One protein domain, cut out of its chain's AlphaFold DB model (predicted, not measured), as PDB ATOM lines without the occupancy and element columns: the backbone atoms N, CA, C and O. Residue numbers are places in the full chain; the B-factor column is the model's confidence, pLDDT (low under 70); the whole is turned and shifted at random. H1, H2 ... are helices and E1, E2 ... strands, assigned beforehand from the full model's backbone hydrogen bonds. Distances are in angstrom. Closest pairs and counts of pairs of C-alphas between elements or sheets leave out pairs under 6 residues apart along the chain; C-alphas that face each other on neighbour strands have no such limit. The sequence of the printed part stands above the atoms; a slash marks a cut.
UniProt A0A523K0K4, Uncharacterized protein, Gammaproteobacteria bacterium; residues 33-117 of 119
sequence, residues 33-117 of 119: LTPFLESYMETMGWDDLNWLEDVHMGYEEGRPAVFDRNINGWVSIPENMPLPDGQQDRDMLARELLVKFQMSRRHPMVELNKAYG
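What this domain is: This is residues 33 to 117 of the 119 residues of an uncharacterized protein of Gammaproteobacteria bacterium (UniProt A0A523K0K4). One long helix, H2, lies across one face of a small sheet of three strands, E1 to E3, whose other face is bare of named helices. H1 sits at the far side of H2 from the sheet, and beyond the last residue of H2 the printed part runs out into an arm: residues 103 to 108, then residues 111 to 116 of H3, stick out from the body. The printed part has 85 residues, with three named helices and three named strands in the order H1 E1 E2 E3 H2 H3; the sheet runs E1 - E2 - E3, all antiparallel, and the class is mixed, helices and strands. The whole is compact, with a radius of gyration of the C-alphas of 13.8 A, and spans 42 by 35 by 23 A.

How they stand to each other: H1, residues 35 to 44, is not on the sheet. E1, residues 55 to 60, and E2, residues 63 to 68, form a hairpin, antiparallel at 142 degrees, with N 58 and O 65 2.8 A apart, within hydrogen-bond range. E3, residues 73 to 76, forms a second hairpin with E2, antiparallel at 141 degrees, with N 75 and O 66 at 2.8 A. The three make a meander, each strand the antiparallel neighbour of the one before; E1 and E3 are the edge strands. H2, residues 87 to 102, is on this sheet at a height of 7.4 A, which gives two layers, a helix on one face of a sheet. It lies over E1 and E2, and only just not over E3, on which 2 of its C-alphas fall. On the local plane it stands at 82 degrees to E1, across the strands. The closest C-alphas of E1 and H2 are those of His 56 and Asp 91, 4.4 A apart; those of E2 and H2 are Val 66 and Ala 94, 5.2 A. H1 and H2 are close but not clearly touching, Leu 37 and Glu 96 having the closest C-alphas at 6.1 A, at a steep tilt of 51 degrees, the same way. H3, residues 108 to 116, is apart from H2. In H1, H2 and H3 every O i to N i+4 pair is within hydrogen-bond range.

Where its parts are: H1 begins at C-alpha 35, (-29.637, 40.645, 41.612), and is 14.3 A long. E1 measures 14.2 A, E2 15.3 A and E3 10.0 A. H2, 22.6 A, begins at C-alpha 87, (-29.622, 28.627, 28.623). H3, 12.2 A, ends at C-alpha 116, (-26.317, 67.436, 19.485).

The domain as a whole: The C-alphas farthest apart are those of Asp 85 and Tyr 116, 42.8 A. The printed part has no cut and no long link. The mean pLDDT of the printed part is 93.2, and no printed residue is under 70.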
ATOM      1  N   LEU A  33     -33.939  35.598  38.056       94.44
ATOM      2  CA  LEU A  33     -33.523  36.996  38.032       94.44
ATOM      3  C   LEU A  33     -32.137  37.136  38.652       94.44
ATOM      4  O   LEU A  33     -31.839  36.603  39.723       94.44
ATOM      5  N   THR A  34     -31.282  37.883  37.968       95.88
ATOM      6  CA  THR A  34     -30.029  38.305  38.572       95.88
ATOM      7  C   THR A  34     -30.316  39.393  39.610       95.88
ATOM      8  O   THR A  34     -31.284  40.146  39.453       95.88
ATOM      9  N   PRO A  35     -29.455  39.572  40.631       97.38
ATOM     10  CA  PRO A  35     -29.637  40.645  41.612       97.38
ATOM     11  C   PRO A  35     -29.718  42.042  40.978       97.38
ATOM     12  O   PRO A  35     -30.365  42.945  41.501       97.38
ATOM     13  N   PHE A  36     -29.061  42.233  39.828       97.50
ATOM     14  CA  PHE A  36     -29.151  43.478  39.075       97.50
ATOM     15  C   PHE A  36     -30.539  43.675  38.457       97.50
ATOM     16  O   PHE A  36     -31.087  44.768  38.563       97.50
ATOM     17  N   LEU A  37     -31.099  42.646  37.808       96.69
ATOM     18  CA  LEU A  37     -32.417  42.737  37.178       96.69
ATOM     19  C   LEU A  37     -33.535  42.903  38.213       96.69
ATOM     20  O   LEU A  37     -34.460  43.671  37.969       96.69
ATOM     21  N   GLU A  38     -33.413  42.266  39.377       97.00
ATOM     22  CA  GLU A  38     -34.328  42.477  40.504       97.00
ATOM     23  C   GLU A  38     -34.315  43.947  40.963       97.00
ATOM     24  O   GLU A  38     -35.354  44.606  40.985       97.00
ATOM     25  N   SER A  39     -33.125  44.511  41.213       97.44
ATOM     26  CA  SER A  39     -32.981  45.928  41.583       97.44
ATOM     27  C   SER A  39     -33.455  46.883  40.481       97.44
ATOM     28  O   SER A  39     -34.006  47.951  40.765       97.44
ATOM     29  N   TYR A  40     -33.250  46.512  39.216       96.56
ATOM     30  CA  TYR A  40     -33.727  47.276  38.073       96.56
ATOM     31  C   TYR A  40     -35.258  47.344  38.048       96.56
ATOM     32  O   TYR A  40     -35.802  48.443  37.953       96.56
ATOM     33  N   MET A  41     -35.947  46.210  38.198       96.19
ATOM     34  CA  MET A  41     -37.411  46.168  38.265       96.19
ATOM     35  C   MET A  41     -37.953  47.010  39.424       96.19
ATOM     36  O   MET A  41     -38.860  47.813  39.217       96.19
ATOM     37  N   GLU A  42     -37.349  46.893  40.612       97.12
ATOM     38  CA  GLU A  42     -37.729  47.686  41.789       97.12
ATOM     39  C   GLU A  42     -37.570  49.192  41.529       97.12
ATOM     40  O   GLU A  42     -38.484  49.975  41.783       97.12
ATOM     41  N   THR A  43     -36.433  49.599  40.959       96.75
ATOM     42  CA  THR A  43     -36.137  51.008  40.656       96.75
ATOM     43  C   THR A  43     -37.106  51.587  39.627       96.75
ATOM     44  O   THR A  43     -37.503  52.749  39.731       96.75
ATOM     45  N   MET A  44     -37.478  50.794  38.623       95.12
ATOM     46  CA  MET A  44     -38.398  51.217  37.569       95.12
ATOM     47  C   MET A  44     -39.872  51.139  37.991       95.12
ATOM     48  O   MET A  44     -40.720  51.733  37.322       95.12
ATOM     49  N   GLY A  45     -40.183  50.431  39.082       96.31
ATOM     50  CA  GLY A  45     -41.552  50.140  39.501       96.31
ATOM     51  C   GLY A  45     -42.281  49.240  38.502       96.31
ATOM     52  O   GLY A  45     -43.443  49.492  38.189       96.31
ATOM     53  N   TRP A  46     -41.577  48.256  37.936       94.44
ATOM     54  CA  TRP A  46     -42.116  47.346  36.925       94.44
ATOM     55  C   TRP A  46     -42.422  45.971  37.508       94.44
ATOM     56  O   TRP A  46     -41.630  45.422  38.270       94.44
ATOM     57  N   ASP A  47     -43.543  45.398  37.074       92.06
ATOM     58  CA  ASP A  47     -43.985  44.063  37.492       92.06
ATOM     59  C   ASP A  47     -43.386  42.938  36.625       92.06
ATOM     60  O   ASP A  47     -43.455  41.767  36.999       92.06
ATOM     61  N   ASP A  48     -42.807  43.269  35.462       91.06
ATOM     62  CA  ASP A  48     -42.297  42.300  34.490       91.06
ATOM     63  C   ASP A  48     -41.074  42.808  33.690       91.06
ATOM     64  O   ASP A  48     -40.703  43.983  33.745       91.06
ATOM     65  N   LEU A  49     -40.427  41.892  32.958       91.62
ATOM     66  CA  LEU A  49     -39.316  42.154  32.030       91.62
ATOM     67  C   LEU A  49     -39.656  41.738  30.591       91.62
ATOM     68  O   LEU A  49     -38.766  41.369  29.826       91.62
ATOM     69  N   ASN A  50     -40.929  41.780  30.195       86.38
ATOM     70  CA  ASN A  50     -41.360  41.257  28.895       86.38
ATOM     71  C   ASN A  50     -40.707  41.992  27.714       86.38
ATOM     72  O   ASN A  50     -40.437  41.387  26.685       86.38
ATOM     73  N   TRP A  51     -40.349  43.272  27.864       88.81
ATOM     74  CA  TRP A  51     -39.623  44.016  26.823       88.81
ATOM     75  C   TRP A  51     -38.213  43.454  26.527       88.81
ATOM     76  O   TRP A  51     -37.625  43.777  25.496       88.81
ATOM     77  N   LEU A  52     -37.682  42.603  27.412       92.88
ATOM     78  CA  LEU A  52     -36.417  41.882  27.259       92.88
ATOM     79  C   LEU A  52     -36.604  40.425  26.793       92.88
ATOM     80  O   LEU A  52     -35.624  39.679  26.766       92.88
ATOM     81  N   GLU A  53     -37.821  39.981  26.450       89.62
ATOM     82  CA  GLU A  53     -38.086  38.590  26.034       89.62
ATOM     83  C   GLU A  53     -37.217  38.169  24.840       89.62
ATOM     84  O   GLU A  53     -36.631  37.090  24.824       89.62
ATOM     85  N   ASP A  54     -37.025  39.095  23.906       90.38
ATOM     86  CA  ASP A  54     -36.312  38.886  22.651       90.38
ATOM     87  C   ASP A  54     -34.786  39.114  22.744       90.38
ATOM     88  O   ASP A  54     -34.074  39.098  21.731       90.38
ATOM     89  N   VAL A  55     -34.264  39.275  23.966       94.19
ATOM     90  CA  VAL A  55     -32.838  39.457  24.267       94.19
ATOM     91  C   VAL A  55     -32.262  38.170  24.853       94.19
ATOM     92  O   VAL A  55     -32.743  37.672  25.870       94.19
ATOM     93  N   HIS A  56     -31.211  37.640  24.226       93.81
ATOM     94  CA  HIS A  56     -30.603  36.363  24.615       93.81
ATOM     95  C   HIS A  56     -29.093  36.330  24.367       93.81
ATOM     96  O   HIS A  56     -28.528  37.186  23.677       93.81
ATOM     97  N   MET A  57     -28.424  35.337  24.955       94.75
ATOM     98  CA  MET A  57     -27.002  35.115  24.712       94.75
ATOM     99  C   MET A  57     -26.820  34.381  23.382       94.75
ATOM    100  O   MET A  57     -27.231  33.230  23.229       94.75
ATOM    101  N   GLY A  58     -26.179  35.039  22.421       92.25
ATOM    102  CA  GLY A  58     -25.840  34.478  21.119       92.25
ATOM    103  C   GLY A  58     -24.332  34.402  20.896       92.25
ATOM    104  O   GLY A  58     -23.533  34.541  21.825       92.25
ATOM    105  N   TYR A  59     -23.947  34.187  19.637       90.88
ATOM    106  CA  TYR A  59     -22.553  34.189  19.207       90.88
ATOM    107  C   TYR A  59     -22.382  35.031  17.940       90.88
ATOM    108  O   TYR A  59     -23.005  34.745  16.919       90.88
ATOM    109  N   GLU A  60     -21.493  36.018  17.998       91.69
ATOM    110  CA  GLU A  60     -21.057  36.841  16.871       91.69
ATOM    111  C   GLU A  60     -19.617  36.445  16.522       91.69
ATOM    112  O   GLU A  60     -18.734  36.469  17.377       91.69
ATOM    113  N   GLU A  61     -19.376  35.990  15.288       89.00
ATOM    114  CA  GLU A  61     -18.053  35.515  14.834       89.00
ATOM    115  C   GLU A  61     -17.407  34.458  15.762       89.00
ATOM    116  O   GLU A  61     -16.191  34.399  15.942       89.00
ATOM    117  N   GLY A  62     -18.232  33.604  16.378       88.25
ATOM    118  CA  GLY A  62     -17.786  32.561  17.311       88.25
ATOM    119  C   GLY A  62     -17.488  33.055  18.731       88.25
ATOM    120  O   GLY A  62     -17.142  32.245  19.591       88.25
ATOM    121  N   ARG A  63     -17.662  34.350  19.007       91.25
ATOM    122  CA  ARG A  63     -17.550  34.935  20.346       91.25
ATOM    123  C   ARG A  63     -18.931  35.119  20.959       91.25
ATOM    124  O   ARG A  63     -19.848  35.514  20.245       91.25
ATOM    125  N   PRO A  64     -19.105  34.855  22.263       93.56
ATOM    126  CA  PRO A  64     -20.373  35.134  22.911       93.56
ATOM    127  C   PRO A  64     -20.681  36.632  22.841       93.56
ATOM    128  O   PRO A  64     -19.790  37.471  22.986       93.56
ATOM    129  N   ALA A  65     -21.942  36.959  22.601       96.56
ATOM    130  CA  ALA A  65     -22.421  38.329  22.505       96.56
ATOM    131  C   ALA A  65     -23.901  38.381  22.886       96.56
ATOM    132  O   ALA A  65     -24.644  37.417  22.694       96.56
ATOM    133  N   VAL A  66     -24.337  39.519  23.416       96.75
ATOM    134  CA  VAL A  66     -25.761  39.772  23.632       96.75
ATOM    135  C   VAL A  66     -26.396  40.053  22.280       96.75
ATOM    136  O   VAL A  66     -25.936  40.940  21.561       96.75
ATOM    137  N   PHE A  67     -27.450  39.317  21.950       95.56
ATOM    138  CA  PHE A  67     -28.247  39.569  20.760       95.56
ATOM    139  C   PHE A  67     -29.581  40.193  21.159       95.56
ATOM    140  O   PHE A  67     -30.339  39.608  21.935       95.56
ATOM    141  N   ASP A  68     -29.857  41.378  20.620       94.62
ATOM    142  CA  ASP A  68     -31.142  42.057  20.740       94.62
ATOM    143  C   ASP A  68     -31.887  41.944  19.407       94.62
ATOM    144  O   ASP A  68     -31.561  42.612  18.415       94.62
ATOM    145  N   ARG A  69     -32.905  41.080  19.382       90.81
ATOM    146  CA  ARG A  69     -33.711  40.844  18.183       90.81
ATOM    147  C   ARG A  69     -34.598  42.037  17.831       90.81
ATOM    148  O   ARG A  69     -34.882  42.212  16.646       90.81
ATOM    149  N   ASN A  70     -34.979  42.881  18.793       88.88
ATOM    150  CA  ASN A  70     -35.857  44.031  18.539       88.88
ATOM    151  C   ASN A  70     -35.240  45.002  17.530       88.88
ATOM    152  O   ASN A  70     -35.943  45.588  16.707       88.88
ATOM    153  N   ILE A  71     -33.915  45.148  17.582       90.25
ATOM    154  CA  ILE A  71     -33.142  46.018  16.689       90.25
ATOM    155  C   ILE A  71     -32.243  45.241  15.721       90.25
ATOM    156  O   ILE A  71     -31.518  45.857  14.943       90.25
ATOM    157  N   ASN A  72     -32.282  43.905  15.764       91.00
ATOM    158  CA  ASN A  72     -31.373  43.016  15.041       91.00
ATOM    159  C   ASN A  72     -29.893  43.404  15.243       91.00
ATOM    160  O   ASN A  72     -29.143  43.590  14.282       91.00
ATOM    161  N   GLY A  73     -29.503  43.589  16.505       92.81
ATOM    162  CA  GLY A  73     -28.206  44.140  16.892       92.81
ATOM    163  C   GLY A  73     -27.445  43.252  17.867       92.81
ATOM    164  O   GLY A  73     -28.035  42.480  18.623       92.81
ATOM    165  N   TRP A  74     -26.123  43.403  17.862       95.44
ATOM    166  CA  TRP A  74     -25.202  42.667  18.722       95.44
ATOM    167  C   TRP A  74     -24.474  43.614  19.672       95.44
ATOM    168  O   TRP A  74     -24.055  44.706  19.285       95.44
ATOM    169  N   VAL A  75     -24.305  43.185  20.921       93.69
ATOM    170  CA  VAL A  75     -23.443  43.844  21.906       93.69
ATOM    171  C   VAL A  75     -22.402  42.838  22.376       93.69
ATOM    172  O   VAL A  75     -22.708  41.848  23.044       93.69
ATOM    173  N   SER A  76     -21.148  43.101  22.021       93.44
ATOM    174  CA  SER A  76     -20.014  42.254  22.382       93.44
ATOM    175  C   SER A  76     -19.788  42.260  23.898       93.44
ATOM    176  O   SER A  76     -19.865  43.309  24.545       93.44
ATOM    177  N   ILE A  77     -19.454  41.102  24.468       93.25
ATOM    178  CA  ILE A  77     -19.097  40.966  25.889       93.25
ATOM    179  C   ILE A  77     -17.587  40.701  26.034       93.25
ATOM    180  O   ILE A  77     -16.937  40.309  25.063       93.25
ATOM    181  N   PRO A  78     -16.984  40.908  27.220       89.81
ATOM    182  CA  PRO A  78     -15.573  40.592  27.438       89.81
ATOM    183  C   PRO A  78     -15.256  39.112  27.172       89.81
ATOM    184  O   PRO A  78     -15.949  38.236  27.682       89.81
ATOM    185  N   GLU A  79     -14.164  38.832  26.451       84.44
ATOM    186  CA  GLU A  79     -13.804  37.470  25.998       84.44
ATOM    187  C   GLU A  79     -13.654  36.449  27.138       84.44
ATOM    188  O   GLU A  79     -13.959  35.275  26.964       84.44
ATOM    189  N   ASN A  80     -13.213  36.899  28.316       88.06
ATOM    190  CA  ASN A  80     -12.944  36.040  29.472       88.06
ATOM    191  C   ASN A  80     -14.080  36.044  30.510       88.06
ATOM    192  O   ASN A  80     -13.863  35.659  31.661       88.06
ATOM    193  N   MET A  81     -15.270  36.531  30.149       89.25
ATOM    194  CA  MET A  81     -16.424  36.487  31.044       89.25
ATOM    195  C   MET A  81     -16.914  35.035  31.186       89.25
ATOM    196  O   MET A  81     -17.218  34.404  30.172       89.25
ATOM    197  N   PRO A  82     -17.015  34.487  32.413       91.12
ATOM    198  CA  PRO A  82     -17.592  33.165  32.606       91.12
ATOM    199  C   PRO A  82     -19.074  33.194  32.228       91.12
ATOM    200  O   PRO A  82     -19.816  34.077  32.662       91.12
ATOM    201  N   LEU A  83     -19.499  32.216  31.431       93.75
ATOM    202  CA  LEU A  83     -20.896  32.044  31.053       93.75
ATOM    203  C   LEU A  83     -21.513  30.895  31.853       93.75
ATOM    204  O   LEU A  83     -20.869  29.853  31.983       93.75
ATOM    205  N   PRO A  84     -22.749  31.048  32.356       93.88
ATOM    206  CA  PRO A  84     -23.493  29.944  32.954       93.88
ATOM    207  C   PRO A  84     -23.661  28.775  31.978       93.88
ATOM    208  O   PRO A  84     -23.655  28.972  30.767       93.88
ATOM    209  N   ASP A  85     -23.881  27.560  32.473       90.62
ATOM    210  CA  ASP A  85     -24.157  26.405  31.604       90.62
ATOM    211  C   ASP A  85     -25.615  26.373  31.114       90.62
ATOM    212  O   ASP A  85     -25.888  25.938  29.995       90.62
ATOM    213  N   GLY A  86     -26.553  26.862  31.932       90.69
ATOM    214  CA  GLY A  86     -27.982  26.883  31.623       90.69
ATOM    215  C   GLY A  86     -28.358  27.989  30.639       90.69
ATOM    216  O   GLY A  86     -27.973  29.140  30.819       90.69
ATOM    217  N   GLN A  87     -29.164  27.656  29.625       89.19
ATOM    218  CA  GLN A  87     -29.622  28.627  28.623       89.19
ATOM    219  C   GLN A  87     -30.383  29.801  29.257       89.19
ATOM    220  O   GLN A  87     -30.046  30.947  28.998       89.19
ATOM    221  N   GLN A  88     -31.327  29.523  30.160       89.94
ATOM    222  CA  GLN A  88     -32.064  30.573  30.874       89.94
ATOM    223  C   GLN A  88     -31.140  31.513  31.655       89.94
ATOM    224  O   GLN A  88     -31.303  32.728  31.594       89.94
ATOM    225  N   ASP A  89     -30.132  30.972  32.344       93.88
ATOM    226  CA  ASP A  89     -29.179  31.784  33.106       93.88
ATOM    227  C   ASP A  89     -28.307  32.646  32.176       93.88
ATOM    228  O   ASP A  89     -28.013  33.801  32.486       93.88
ATOM    229  N   ARG A  90     -27.923  32.116  31.003       94.56
ATOM    230  CA  ARG A  90     -27.225  32.888  29.962       94.56
ATOM    231  C   ARG A  90     -28.092  34.017  29.421       94.56
ATOM    232  O   ARG A  90     -27.588  35.122  29.240       94.56
ATOM    233  N   ASP A  91     -29.371  33.758  29.186       94.25
ATOM    234  CA  ASP A  91     -30.288  34.756  28.645       94.25
ATOM    235  C   ASP A  91     -30.595  35.837  29.688       94.25
ATOM    236  O   ASP A  91     -30.591  37.019  29.362       94.25
ATOM    237  N   MET A  92     -30.737  35.481  30.970       95.19
ATOM    238  CA  MET A  92     -30.807  36.466  32.059       95.19
ATOM    239  C   MET A  92     -29.547  37.324  32.148       95.19
ATOM    240  O   MET A  92     -29.641  38.546  32.274       95.19
ATOM    241  N   LEU A  93     -28.367  36.715  32.010       96.06
ATOM    242  CA  LEU A  93     -27.117  37.465  31.941       96.06
ATOM    243  C   LEU A  93     -27.096  38.404  30.724       96.06
ATOM    244  O   LEU A  93     -26.682  39.553  30.853       96.06
ATOM    245  N   ALA A  94     -27.573  37.963  29.559       96.12
ATOM    246  CA  ALA A  94     -27.640  38.798  28.361       96.12
ATOM    247  C   ALA A  94     -28.540  40.030  28.563       96.12
ATOM    248  O   ALA A  94     -28.144  41.150  28.233       96.12
ATOM    249  N   ARG A  95     -29.710  39.833  29.178       96.31
ATOM    250  CA  ARG A  95     -30.659  40.893  29.555       96.31
ATOM    251  C   ARG A  95     -30.035  41.905  30.510       96.31
ATOM    252  O   ARG A  95     -30.092  43.108  30.261       96.31
ATOM    253  N   GLU A  96     -29.369  41.425  31.560       97.00
ATOM    254  CA  GLU A  96     -28.614  42.276  32.484       97.00
ATOM    255  C   GLU A  96     -27.545  43.099  31.753       97.00
ATOM    256  O   GLU A  96     -27.422  44.306  31.974       97.00
ATOM    257  N   LEU A  97     -26.761  42.456  30.886       96.75
ATOM    258  CA  LEU A  97     -25.675  43.109  30.162       96.75
ATOM    259  C   LEU A  97     -26.190  44.185  29.201       96.75
ATOM    260  O   LEU A  97     -25.580  45.254  29.134       96.75
ATOM    261  N   LEU A  98     -27.320  43.954  28.524       96.50
ATOM    262  CA  LEU A  98     -27.959  44.967  27.682       96.50
ATOM    263  C   LEU A  98     -28.363  46.195  28.500       96.50
ATOM    264  O   LEU A  98     -28.006  47.317  28.139       96.50
ATOM    265  N   VAL A  99     -29.055  45.995  29.626       96.19
ATOM    266  CA  VAL A  99     -29.500  47.103  30.484       96.19
ATOM    267  C   VAL A  99     -28.293  47.871  31.037       96.19
ATOM    268  O   VAL A  99     -28.246  49.100  30.960       96.19
ATOM    269  N   LYS A 100     -27.254  47.171  31.512       95.81
ATOM    270  CA  LYS A 100     -25.995  47.798  31.952       95.81
ATOM    271  C   LYS A 100     -25.317  48.593  30.840       95.81
ATOM    272  O   LYS A 100     -24.772  49.667  31.106       95.81
ATOM    273  N   PHE A 101     -25.327  48.078  29.614       95.12
ATOM    274  CA  PHE A 101     -24.783  48.773  28.454       95.12
ATOM    275  C   PHE A 101     -25.568  50.058  28.163       95.12
ATOM    276  O   PHE A 101     -24.958  51.126  28.092       95.12
ATOM    277  N   GLN A 102     -26.899  49.981  28.084       93.25
ATOM    278  CA  GLN A 102     -27.781  51.126  27.823       93.25
ATOM    279  C   GLN A 102     -27.662  52.216  28.901       93.25
ATOM    280  O   GLN A 102     -27.667  53.405  28.586       93.25
ATOM    281  N   MET A 103     -27.490  51.826  30.168       92.88
ATOM    282  CA  MET A 103     -27.323  52.744  31.303       92.88
ATOM    283  C   MET A 103     -25.881  53.229  31.518       92.88
ATOM    284  O   MET A 103     -25.611  54.041  32.407       92.88
ATOM    285  N   SER A 104     -24.922  52.722  30.743       93.94
ATOM    286  CA  SER A 104     -23.513  53.048  30.924       93.94
ATOM    287  C   SER A 104     -23.254  54.532  30.677       93.94
ATOM    288  O   SER A 104     -23.588  55.083  29.631       93.94
ATOM    289  N   ARG A 105     -22.507  55.180  31.577       93.38
ATOM    290  CA  ARG A 105     -22.013  56.555  31.357       93.38
ATOM    291  C   ARG A 105     -21.093  56.679  30.137       93.38
ATOM    292  O   ARG A 105     -20.862  57.787  29.668       93.38
ATOM    293  N   ARG A 106     -20.547  55.556  29.657       92.12
ATOM    294  CA  ARG A 106     -19.710  55.466  28.449       92.12
ATOM    295  C   ARG A 106     -20.517  55.098  27.200       92.12
ATOM    296  O   ARG A 106     -19.919  54.816  26.168       92.12
ATOM    297  N   HIS A 107     -21.845  55.035  27.293       92.75
ATOM    298  CA  HIS A 107     -22.686  54.708  26.152       92.75
ATOM    299  C   HIS A 107     -22.546  55.794  25.066       92.75
ATOM    300  O   HIS A 107     -22.607  56.980  25.403       92.75
ATOM    301  N   PRO A 108     -22.397  55.443  23.771       89.69
ATOM    302  CA  PRO A 108     -22.163  56.420  22.700       89.69
ATOM    303  C   PRO A 108     -23.214  57.535  22.626       89.69
ATOM    304  O   PRO A 108     -22.891  58.682  22.319       89.69
ATOM    305  N   MET A 109     -24.465  57.226  22.985       91.50
ATOM    306  CA  MET A 109     -25.544  58.221  23.017       91.50
ATOM    307  C   MET A 109     -25.325  59.330  24.051       91.50
ATOM    308  O   MET A 109     -25.872  60.412  23.876       91.50
ATOM    309  N   VAL A 110     -24.521  59.108  25.098       92.38
ATOM    310  CA  VAL A 110     -24.183  60.158  26.073       92.38
ATOM    311  C   VAL A 110     -23.369  61.261  25.398       92.38
ATOM    312  O   VAL A 110     -23.689  62.437  25.554       92.38
ATOM    313  N   GLU A 111     -22.353  60.900  24.614       91.75
ATOM    314  CA  GLU A 111     -21.534  61.875  23.883       91.75
ATOM    315  C   GLU A 111     -22.318  62.523  22.738       91.75
ATOM    316  O   GLU A 111     -22.249  63.738  22.559       91.75
ATOM    317  N   LEU A 112     -23.142  61.752  22.021       92.81
ATOM    318  CA  LEU A 112     -24.017  62.306  20.984       92.81
ATOM    319  C   LEU A 112     -25.034  63.298  21.559       92.81
ATOM    320  O   LEU A 112     -25.245  64.356  20.974       92.81
ATOM    321  N   ASN A 113     -25.625  63.002  22.718       93.00
ATOM    322  CA  ASN A 113     -26.544  63.920  23.382       93.00
ATOM    323  C   ASN A 113     -25.829  65.195  23.858       93.00
ATOM    324  O   ASN A 113     -26.371  66.284  23.718       93.00
ATOM    325  N   LYS A 114     -24.589  65.100  24.359       91.56
ATOM    326  CA  LYS A 114     -23.790  66.292  24.700       91.56
ATOM    327  C   LYS A 114     -23.482  67.157  23.475       91.56
ATOM    328  O   LYS A 114     -23.478  68.378  23.587       91.56
ATOM    329  N   ALA A 115     -23.198  66.536  22.331       93.56
ATOM    330  CA  ALA A 115     -22.826  67.242  21.109       93.56
ATOM    331  C   ALA A 115     -24.030  67.828  20.347       93.56
ATOM    332  O   ALA A 115     -23.901  68.884  19.730       93.56
ATOM    333  N   TYR A 116     -25.183  67.150  20.375       95.12
ATOM    334  CA  TYR A 116     -26.317  67.436  19.485       95.12
ATOM    335  C   TYR A 116     -27.686  67.517  20.180       95.12
ATOM    336  O   TYR A 116     -28.694  67.737  19.503       95.12
ATOM    337  N   GLY A 117     -27.753  67.327  21.499       90.25
ATOM    338  CA  GLY A 117     -28.992  67.396  22.270       90.25
ATOM    339  C   GLY A 117     -29.653  68.766  22.146       90.25
ATOM    340  O   GLY A 117     -29.000  69.804  22.253       90.25
TER     341      GLY A 117